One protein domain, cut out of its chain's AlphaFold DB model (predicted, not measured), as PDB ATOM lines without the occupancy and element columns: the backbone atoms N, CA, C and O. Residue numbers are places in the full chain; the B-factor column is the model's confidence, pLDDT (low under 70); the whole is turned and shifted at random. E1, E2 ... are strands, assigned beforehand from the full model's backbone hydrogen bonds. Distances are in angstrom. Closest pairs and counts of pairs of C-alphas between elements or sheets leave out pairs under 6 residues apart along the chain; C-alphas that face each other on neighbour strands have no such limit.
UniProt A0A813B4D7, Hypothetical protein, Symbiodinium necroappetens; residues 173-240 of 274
ATOM      1  N   PHE A 173      -8.730 -28.762  12.869       81.69
ATOM      2  CA  PHE A 173      -7.862 -28.668  11.698       81.69
ATOM      3  C   PHE A 173      -6.464 -29.156  12.064       81.69
ATOM      4  O   PHE A 173      -5.880 -28.713  13.050       81.69
ATOM      5  N   LEU A 174      -5.913 -30.057  11.253       81.06
ATOM      6  CA  LEU A 174      -4.539 -30.530  11.381       81.06
ATOM      7  C   LEU A 174      -3.654 -29.701  10.452       81.06
ATOM      8  O   LEU A 174      -3.706 -29.863   9.239       81.06
ATOM      9  N   VAL A 175      -2.839 -28.820  11.015       77.50
ATOM     10  CA  VAL A 175      -1.870 -28.003  10.284       77.50
ATOM     11  C   VAL A 175      -0.510 -28.685  10.342       77.50
ATOM     12  O   VAL A 175      -0.003 -28.988  11.421       77.50
ATOM     13  N   VAL A 176       0.103 -28.912   9.183       75.50
ATOM     14  CA  VAL A 176       1.442 -29.504   9.085       75.50
ATOM     15  C   VAL A 176       2.408 -28.469   8.525       75.50
ATOM     16  O   VAL A 176       2.198 -27.942   7.435       75.50
ATOM     17  N   ASN A 177       3.485 -28.191   9.260       74.50
ATOM     18  CA  ASN A 177       4.570 -27.318   8.822       74.50
ATOM     19  C   ASN A 177       5.915 -28.033   9.006       74.50
ATOM     20  O   ASN A 177       6.413 -28.196  10.124       74.50
ATOM     21  N   GLY A 178       6.491 -28.498   7.897       80.50
ATOM     22  CA  GLY A 178       7.700 -29.319   7.911       80.50
ATOM     23  C   GLY A 178       7.473 -30.638   8.655       80.50
ATOM     24  O   GLY A 178       6.642 -31.449   8.253       80.50
ATOM     25  N   THR A 179       8.223 -30.856   9.736       76.94
ATOM     26  CA  THR A 179       8.121 -32.051  10.595       76.94
ATOM     27  C   THR A 179       7.176 -31.873  11.782       76.94
ATOM     28  O   THR A 179       7.029 -32.794  12.583       76.94
ATOM     29  N   THR A 180       6.564 -30.698  11.933       72.19
ATOM     30  CA  THR A 180       5.678 -30.384  13.056       72.19
ATOM     31  C   THR A 180       4.229 -30.457  12.600       72.19
ATOM     32  O   THR A 180       3.849 -29.835  11.609       72.19
ATOM     33  N   ALA A 181       3.421 -31.204  13.346       75.50
ATOM     34  CA  ALA A 181       1.976 -31.242  13.192       75.50
ATOM     35  C   ALA A 181       1.321 -30.547  14.391       75.50
ATOM     36  O   ALA A 181       1.708 -30.773  15.538       75.50
ATOM     37  N   THR A 182       0.326 -29.710  14.125       75.81
ATOM     38  CA  THR A 182      -0.425 -28.955  15.129       75.81
ATOM     39  C   THR A 182      -1.904 -29.141  14.857       75.81
ATOM     40  O   THR A 182      -2.340 -28.992  13.721       75.81
ATOM     41  N   ILE A 183      -2.684 -29.463  15.886       79.38
ATOM     42  CA  ILE A 183      -4.141 -29.470  15.773       79.38
ATOM     43  C   ILE A 183      -4.661 -28.182  16.399       79.38
ATOM     44  O   ILE A 183      -4.270 -27.830  17.510       79.38
ATOM     45  N   VAL A 184      -5.531 -27.490  15.676       84.00
ATOM     46  CA  VAL A 184      -6.249 -26.298  16.136       84.00
ATOM     47  C   VAL A 184      -7.743 -26.537  15.983       84.00
ATOM     48  O   VAL A 184      -8.142 -27.311  15.118       84.00
ATOM     49  N   VAL A 185      -8.575 -25.895  16.798       82.81
ATOM     50  CA  VAL A 185     -10.034 -26.023  16.681       82.81
ATOM     51  C   VAL A 185     -10.661 -24.677  16.355       82.81
ATOM     52  O   VAL A 185     -10.501 -23.691  17.080       82.81
ATOM     53  N   GLY A 186     -11.381 -24.670  15.237       84.75
ATOM     54  CA  GLY A 186     -11.896 -23.489  14.570       84.75
ATOM     55  C   GLY A 186     -10.908 -22.946  13.536       84.75
ATOM     56  O   GLY A 186      -9.686 -22.967  13.715       84.75
ATOM     57  N   VAL A 187     -11.456 -22.455  12.423       84.31
ATOM     58  CA  VAL A 187     -10.682 -22.017  11.249       84.31
ATOM     59  C   VAL A 187      -9.709 -20.881  11.572       84.31
ATOM     60  O   VAL A 187      -8.645 -20.794  10.963       84.31
ATOM     61  N   GLY A 188     -10.023 -20.051  12.570       86.31
ATOM     62  CA  GLY A 188      -9.196 -18.925  12.996       86.31
ATOM     63  C   GLY A 188      -7.826 -19.312  13.551       86.31
ATOM     64  O   GLY A 188      -6.932 -18.472  13.595       86.31
ATOM     65  N   GLY A 189      -7.646 -20.574  13.953       83.81
ATOM     66  CA  GLY A 189      -6.352 -21.110  14.380       83.81
ATOM     67  C   GLY A 189      -5.457 -21.570  13.225       83.81
ATOM     68  O   GLY A 189      -4.322 -21.979  13.465       83.81
ATOM     69  N   THR A 190      -5.946 -21.552  11.980       84.00
ATOM     70  CA  THR A 190      -5.186 -22.016  10.809       84.00
ATOM     71  C   THR A 190      -4.427 -20.865  10.129       84.00
ATOM     72  O   THR A 190      -4.922 -19.735  10.126       84.00
ATOM     73  N   PRO A 191      -3.245 -21.119   9.529       83.81
ATOM     74  CA  PRO A 191      -2.467 -20.079   8.851       83.81
ATOM     75  C   PRO A 191      -3.263 -19.358   7.755       83.81
ATOM     76  O   PRO A 191      -3.879 -20.013   6.913       83.81
ATOM     77  N   GLY A 192      -3.213 -18.024   7.735       85.94
ATOM     78  CA  GLY A 192      -3.908 -17.200   6.738       85.94
ATOM     79  C   GLY A 192      -5.396 -16.968   7.015       85.94
ATOM     80  O   GLY A 192      -6.067 -16.331   6.203       85.94
ATOM     81  N   ASN A 193      -5.915 -17.473   8.137       85.62
ATOM     82  CA  ASN A 193      -7.282 -17.239   8.606       85.62
ATOM     83  C   ASN A 193      -7.299 -16.494   9.951       85.62
ATOM     84  O   ASN A 193      -8.258 -16.612  10.716       85.62
ATOM     85  N   GLU A 194      -6.246 -15.734  10.264       89.31
ATOM     86  CA  GLU A 194      -6.137 -14.994  11.518       89.31
ATOM     87  C   GLU A 194      -7.344 -14.050  11.698       89.31
ATOM     88  O   GLU A 194      -7.708 -13.290  10.801       89.31
ATOM     89  N   GLY A 195      -7.992 -14.111  12.865       82.94
ATOM     90  CA  GLY A 195      -9.245 -13.389  13.140       82.94
ATOM     91  C   GLY A 195     -10.524 -14.157  12.777       82.94
ATOM     92  O   GLY A 195     -11.622 -13.674  13.054       82.94
ATOM     93  N   GLY A 196     -10.399 -15.357  12.202       85.81
ATOM     94  CA  GLY A 196     -11.498 -16.305  12.036       85.81
ATOM     95  C   GLY A 196     -11.999 -16.893  13.362       85.81
ATOM     96  O   GLY A 196     -11.487 -16.608  14.445       85.81
ATOM     97  N   LEU A 197     -13.020 -17.745  13.280       86.25
ATOM     98  CA  LEU A 197     -13.630 -18.364  14.456       86.25
ATOM     99  C   LEU A 197     -12.703 -19.412  15.079       86.25
ATOM    100  O   LEU A 197     -12.201 -20.288  14.381       86.25
ATOM    101  N   VAL A 198     -12.526 -19.339  16.396       85.38
ATOM    102  CA  VAL A 198     -11.845 -20.349  17.217       85.38
ATOM    103  C   VAL A 198     -12.803 -20.867  18.281       85.38
ATOM    104  O   VAL A 198     -13.715 -20.144  18.704       85.38
ATOM    105  N   HIS A 199     -12.609 -22.110  18.709       78.12
ATOM    106  CA  HIS A 199     -13.339 -22.639  19.854       78.12
ATOM    107  C   HIS A 199     -13.036 -21.789  21.103       78.12
ATOM    108  O   HIS A 199     -11.863 -21.596  21.431       78.12
ATOM    109  N   PRO A 200     -14.044 -21.279  21.832       79.88
ATOM    110  CA  PRO A 200     -13.798 -20.567  23.080       79.88
ATOM    111  C   PRO A 200     -13.377 -21.550  24.179       79.88
ATOM    112  O   PRO A 200     -14.029 -22.564  24.390       79.88
ATOM    113  N   MET A 201     -12.289 -21.266  24.888       75.62
ATOM    114  CA  MET A 201     -11.914 -21.999  26.101       75.62
ATOM    115  C   MET A 201     -12.273 -21.109  27.286       75.62
ATOM    116  O   MET A 201     -11.466 -20.285  27.713       75.62
ATOM    117  N   THR A 202     -13.521 -21.204  27.737       75.81
ATOM    118  CA  THR A 202     -14.065 -20.347  28.793       75.81
ATOM    119  C   THR A 202     -14.066 -21.120  30.110       75.81
ATOM    120  O   THR A 202     -14.966 -21.939  30.323       75.81
ATOM    121  N   PRO A 203     -13.078 -20.894  30.998       65.00
ATOM    122  CA  PRO A 203     -13.141 -21.428  32.349       65.00
ATOM    123  C   PRO A 203     -14.259 -20.716  33.114       65.00
ATOM    124  O   PRO A 203     -14.456 -19.508  32.968       65.00
ATOM    125  N   SER A 204     -14.999 -21.458  33.925       56.31
ATOM    126  CA  SER A 204     -16.066 -20.916  34.759       56.31
ATOM    127  C   SER A 204     -16.383 -21.903  35.878       56.31
ATOM    128  O   SER A 204     -16.380 -23.111  35.645       56.31
ATOM    129  N   ASP A 205     -16.691 -21.384  37.064       52.97
ATOM    130  CA  ASP A 205     -17.277 -22.174  38.156       52.97
ATOM    131  C   ASP A 205     -18.795 -22.370  37.956       52.97
ATOM    132  O   ASP A 205     -19.413 -23.224  38.586       52.97
ATOM    133  N   ASP A 206     -19.396 -21.585  37.052       54.69
ATOM    134  CA  ASP A 206     -20.746 -21.790  36.533       54.69
ATOM    135  C   ASP A 206     -20.695 -22.744  35.333       54.69
ATOM    136  O   ASP A 206     -20.195 -22.401  34.255       54.69
ATOM    137  N   LYS A 207     -21.221 -23.948  35.548       52.78
ATOM    138  CA  LYS A 207     -21.248 -25.084  34.619       52.78
ATOM    139  C   LYS A 207     -22.005 -24.815  33.304       52.78
ATOM    140  O   LYS A 207     -21.678 -25.436  32.299       52.78
ATOM    141  N   ASP A 208     -22.973 -23.893  33.293       63.25
ATOM    142  CA  ASP A 208     -23.774 -23.564  32.102       63.25
ATOM    143  C   ASP A 208     -23.008 -22.600  31.191       63.25
ATOM    144  O   ASP A 208     -23.380 -22.360  30.041       63.25
ATOM    145  N   PHE A 209     -21.908 -22.063  31.715       66.50
ATOM    146  CA  PHE A 209     -21.004 -21.158  31.030       66.50
ATOM    147  C   PHE A 209     -19.627 -21.783  30.770       66.50
ATOM    148  O   PHE A 209     -18.891 -21.329  29.892       66.50
ATOM    149  N   ALA A 210     -19.276 -22.829  31.519       65.31
ATOM    150  CA  ALA A 210     -18.010 -23.527  31.397       65.31
ATOM    151  C   ALA A 210     -17.980 -24.342  30.088       65.31
ATOM    152  O   ALA A 210     -18.641 -25.371  29.931       65.31
ATOM    153  N   HIS A 211     -17.198 -23.868  29.117       69.25
ATOM    154  CA  HIS A 211     -17.166 -24.397  27.753       69.25
ATOM    155  C   HIS A 211     -15.715 -24.593  27.318       69.25
ATOM    156  O   HIS A 211     -14.964 -23.630  27.174       69.25
ATOM    157  N   TRP A 212     -15.307 -25.848  27.125       72.31
ATOM    158  CA  TRP A 212     -13.944 -26.189  26.737       72.31
ATOM    159  C   TRP A 212     -13.868 -27.464  25.896       72.31
ATOM    160  O   TRP A 212     -14.781 -28.292  25.829       72.31
ATOM    161  N   ILE A 213     -12.721 -27.621  25.249       70.12
ATOM    162  CA  ILE A 213     -12.335 -28.846  24.568       70.12
ATOM    163  C   ILE A 213     -11.667 -29.742  25.595       70.12
ATOM    164  O   ILE A 213     -10.637 -29.399  26.166       70.12
ATOM    165  N   SER A 214     -12.269 -30.896  25.838       61.50
ATOM    166  CA  SER A 214     -11.746 -31.882  26.781       61.50
ATOM    167  C   SER A 214     -10.630 -32.735  26.177       61.50
ATOM    168  O   SER A 214      -9.743 -33.167  26.899       61.50
ATOM    169  N   HIS A 215     -10.680 -33.003  24.867       66.75
ATOM    170  CA  HIS A 215      -9.739 -33.897  24.194       66.75
ATOM    171  C   HIS A 215      -9.529 -33.475  22.743       66.75
ATOM    172  O   HIS A 215     -10.491 -33.136  22.055       66.75
ATOM    173  N   ILE A 216      -8.288 -33.591  22.266       69.31
ATOM    174  CA  ILE A 216      -7.915 -33.442  20.858       69.31
ATOM    175  C   ILE A 216      -6.995 -34.607  20.494       69.31
ATOM    176  O   ILE A 216      -6.039 -34.891  21.217       69.31
ATOM    177  N   TYR A 217      -7.267 -35.294  19.388       68.44
ATOM    178  CA  TYR A 217      -6.433 -36.404  18.921       68.44
ATOM    179  C   TYR A 217      -6.467 -36.532  17.394       68.44
ATOM    180  O   TYR A 217      -7.416 -36.108  16.742       68.44
ATOM    181  N   ALA A 218      -5.419 -37.119  16.815       68.38
ATOM    182  CA  ALA A 218      -5.363 -37.474  15.398       68.38
ATOM    183  C   ALA A 218      -4.789 -38.894  15.256       68.38
ATOM    184  O   ALA A 218      -3.569 -39.073  15.336       68.38
ATOM    185  N   PRO A 219      -5.637 -39.923  15.080       61.50
ATOM    186  CA  PRO A 219      -5.173 -41.276  14.854       61.50
ATOM    187  C   PRO A 219      -4.585 -41.375  13.441       61.50
ATOM    188  O   PRO A 219      -5.189 -40.954  12.453       61.50
ATOM    189  N   PHE A 220      -3.385 -41.941  13.335       55.88
ATOM    190  CA  PHE A 220      -2.766 -42.216  12.045       55.88
ATOM    191  C   PHE A 220      -3.201 -43.602  11.567       55.88
ATOM    192  O   PHE A 220      -2.818 -44.608  12.164       55.88
ATOM    193  N   ARG A 221      -3.985 -43.677  10.486       53.06
ATOM    194  CA  ARG A 221      -4.285 -44.950   9.815       53.06
ATOM    195  C   ARG A 221      -3.407 -45.080   8.568       53.06
ATOM    196  O   ARG A 221      -3.111 -44.112   7.879       53.06
ATOM    197  N   ARG A 222      -2.956 -46.291   8.247       44.50
ATOM    198  CA  ARG A 222      -2.490 -46.612   6.887       44.50
ATOM    199  C   ARG A 222      -3.563 -47.475   6.218       44.50
ATOM    200  O   ARG A 222      -4.114 -48.336   6.896       44.50
ATOM    201  N   PRO A 223      -3.875 -47.269   4.925       42.88
ATOM    202  CA  PRO A 223      -3.265 -46.310   3.999       42.88
ATOM    203  C   PRO A 223      -3.922 -44.910   4.016       42.88
ATOM    204  O   PRO A 223      -3.541 -44.066   3.212       42.88
ATOM    205  N   ALA A 224      -4.901 -44.658   4.892       48.94
ATOM    206  CA  ALA A 224      -5.719 -43.447   4.862       48.94
ATOM    207  C   ALA A 224      -5.269 -42.376   5.870       48.94
ATOM    208  O   ALA A 224      -5.202 -42.622   7.068       48.94
ATOM    209  N   LEU A 225      -5.019 -41.186   5.328       53.41
ATOM    210  CA  LEU A 225      -4.708 -39.907   5.968       53.41
ATOM    211  C   LEU A 225      -5.268 -39.721   7.400       53.41
ATOM    212  O   LEU A 225      -6.415 -40.059   7.684       53.41
ATOM    213  N   SER A 226      -4.477 -39.108   8.288       60.25
ATOM    214  CA  SER A 226      -4.905 -38.747   9.647       60.25
ATOM    215  C   SER A 226      -5.954 -37.633   9.628       60.25
ATOM    216  O   SER A 226      -5.702 -36.562   9.073       60.25
ATOM    217  N   ARG A 227      -7.096 -37.857  10.284       64.88
ATOM    218  CA  ARG A 227      -8.105 -36.821  10.553       64.88
ATOM    219  C   ARG A 227      -7.964 -36.331  11.994       64.88
ATOM    220  O   ARG A 227      -7.703 -37.156  12.867       64.88
ATOM    221  N   PRO A 228      -8.102 -35.028  12.268       67.50
ATOM    222  CA  PRO A 228      -8.158 -34.536  13.633       67.50
ATOM    223  C   PRO A 228      -9.577 -34.683  14.205       67.50
ATOM    224  O   PRO A 228     -10.574 -34.598  13.484       67.50
ATOM    225  N   TYR A 229      -9.649 -34.881  15.515       68.25
ATOM    226  CA  TYR A 229     -10.871 -35.038  16.295       68.25
ATOM    227  C   TYR A 229     -10.819 -34.091  17.488       68.25
ATOM    228  O   TYR A 229      -9.745 -33.893  18.065       68.25
ATOM    229  N   GLU A 230     -11.971 -33.571  17.899       67.12
ATOM    230  CA  GLU A 230     -12.113 -32.874  19.175       67.12
ATOM    231  C   GLU A 230     -13.356 -33.326  19.944       67.12
ATOM    232  O   GLU A 230     -14.369 -33.697  19.353       67.12
ATOM    233  N   PHE A 231     -13.285 -33.302  21.273       61.75
ATOM    234  CA  PHE A 231     -14.441 -33.542  22.132       61.75
ATOM    235  C   PHE A 231     -14.680 -32.335  23.030       61.75
ATOM    236  O   PHE A 231     -13.917 -32.090  23.967       61.75
ATOM    237  N   CYS A 232     -15.763 -31.613  22.783       57.31
ATOM    238  CA  CYS A 232     -16.221 -30.534  23.644       57.31
ATOM    239  C   CYS A 232     -17.089 -31.087  24.782       57.31
ATOM    240  O   CYS A 232     -17.941 -31.946  24.551       57.31
ATOM    241  N   ASN A 233     -16.911 -30.573  26.000       55.97
ATOM    242  CA  ASN A 233     -17.738 -30.955  27.149       55.97
ATOM    243  C   ASN A 233     -19.235 -30.645  26.933       55.97
ATOM    244  O   ASN A 233     -20.077 -31.450  27.313       55.97
ATOM    245  N   VAL A 234     -19.560 -29.518  26.286       57.00
ATOM    246  CA  VAL A 234     -20.945 -29.083  26.014       57.00
ATOM    247  C   VAL A 234     -21.494 -29.729  24.744       57.00
ATOM    248  O   VAL A 234     -22.637 -30.182  24.677       57.00
ATOM    249  N   HIS A 235     -20.677 -29.763  23.695       56.00
ATOM    250  CA  HIS A 235     -21.159 -30.071  22.359       56.00
ATOM    251  C   HIS A 235     -20.782 -31.474  21.865       56.00
ATOM    252  O   HIS A 235     -21.351 -31.917  20.876       56.00
ATOM    253  N   GLY A 236     -19.955 -32.246  22.567       57.78
ATOM    254  CA  GLY A 236     -19.602 -33.618  22.187       57.78
ATOM    255  C   GLY A 236     -18.526 -33.700  21.098       57.78
ATOM    256  O   GLY A 236     -17.669 -32.825  21.000       57.78
ATOM    257  N   LEU A 237     -18.532 -34.790  20.324       67.12
ATOM    258  CA  LEU A 237     -17.482 -35.115  19.351       67.12
ATOM    259  C   LEU A 237     -17.663 -34.384  18.010       67.12
ATOM    260  O   LEU A 237     -18.722 -34.490  17.383       67.12
ATOM    261  N   TYR A 238     -16.580 -33.777  17.524       66.38
ATOM    262  CA  TYR A 238     -16.453 -33.240  16.170       66.38
ATOM    263  C   TYR A 238     -15.250 -33.835  15.442       66.38
ATOM    264  O   TYR A 238     -14.225 -34.172  16.043       66.38
ATOM    265  N   ILE A 239     -15.385 -33.967  14.121       72.62
ATOM    266  CA  ILE A 239     -14.370 -34.547  13.239       72.62
ATOM    267  C   ILE A 239     -14.018 -33.519  12.177       72.62
ATOM    268  O   ILE A 239     -14.895 -32.978  11.507       72.62
ATOM    269  N   GLY A 240     -12.724 -33.280  12.021       67.44
ATOM    270  CA  GLY A 240     -12.197 -32.322  11.068       67.44
ATOM    271  C   GLY A 240     -12.040 -32.870   9.662       67.44
ATOM    272  O   GLY A 240     -12.056 -34.087   9.409       67.44
TER     273      GLY A 240
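What this domain is: This is residues 173 to 240 of the 274 residues of the protein "Hypothetical protein" of Symbiodinium necroappetens (UniProt A0A813B4D7). There is little regular structure: a small three-stranded sheet, E3 - E4 - E5, with the hairpin E1 and E2 over one face and a long loop, residues 186 to 212, joining the two. The 68 printed residues include five named strands, E1 to E5 along the chain, all antiparallel in their sheets; the class is all strand, with 24 residues in named elements. It is only just loose, close to compact, with a radius of gyration of the C-alphas of 13.6 A, spanning 43 by 27 by 16 A.

How they stand to each other: E3, residues 213 to 217, E4, residues 229 to 232, and E5, residues 236 to 239, form a meander, each strand the antiparallel neighbour of the one before. N 229 and O 217, and N 236 and O 232, are within hydrogen-bond range at 2.8 A. E1, residues 173 to 177, and E2, residues 180 to 185, form a hairpin, with N 173 and O 184 within range at 2.7 A. The closest C-alphas of E2 and E3, Ile 183 and Ile 216, are 7.5 A apart.

Where its parts are: E2 spans 16.7 A and E1 12.8 A. C-alpha 173 is at (-7.862, -28.668, 11.698) and C-alpha 239 at (-14.370, -34.547, 13.239).

The domain as a whole: The farthest C-alphas, Asp 206 and Pro 223, are 44.3 A apart. The printed part has no cut; links E2 to E3 and E3 to E4 are long. In this model pLDDT is under 70 at residues 203 to 211, 214 to 238 and 240.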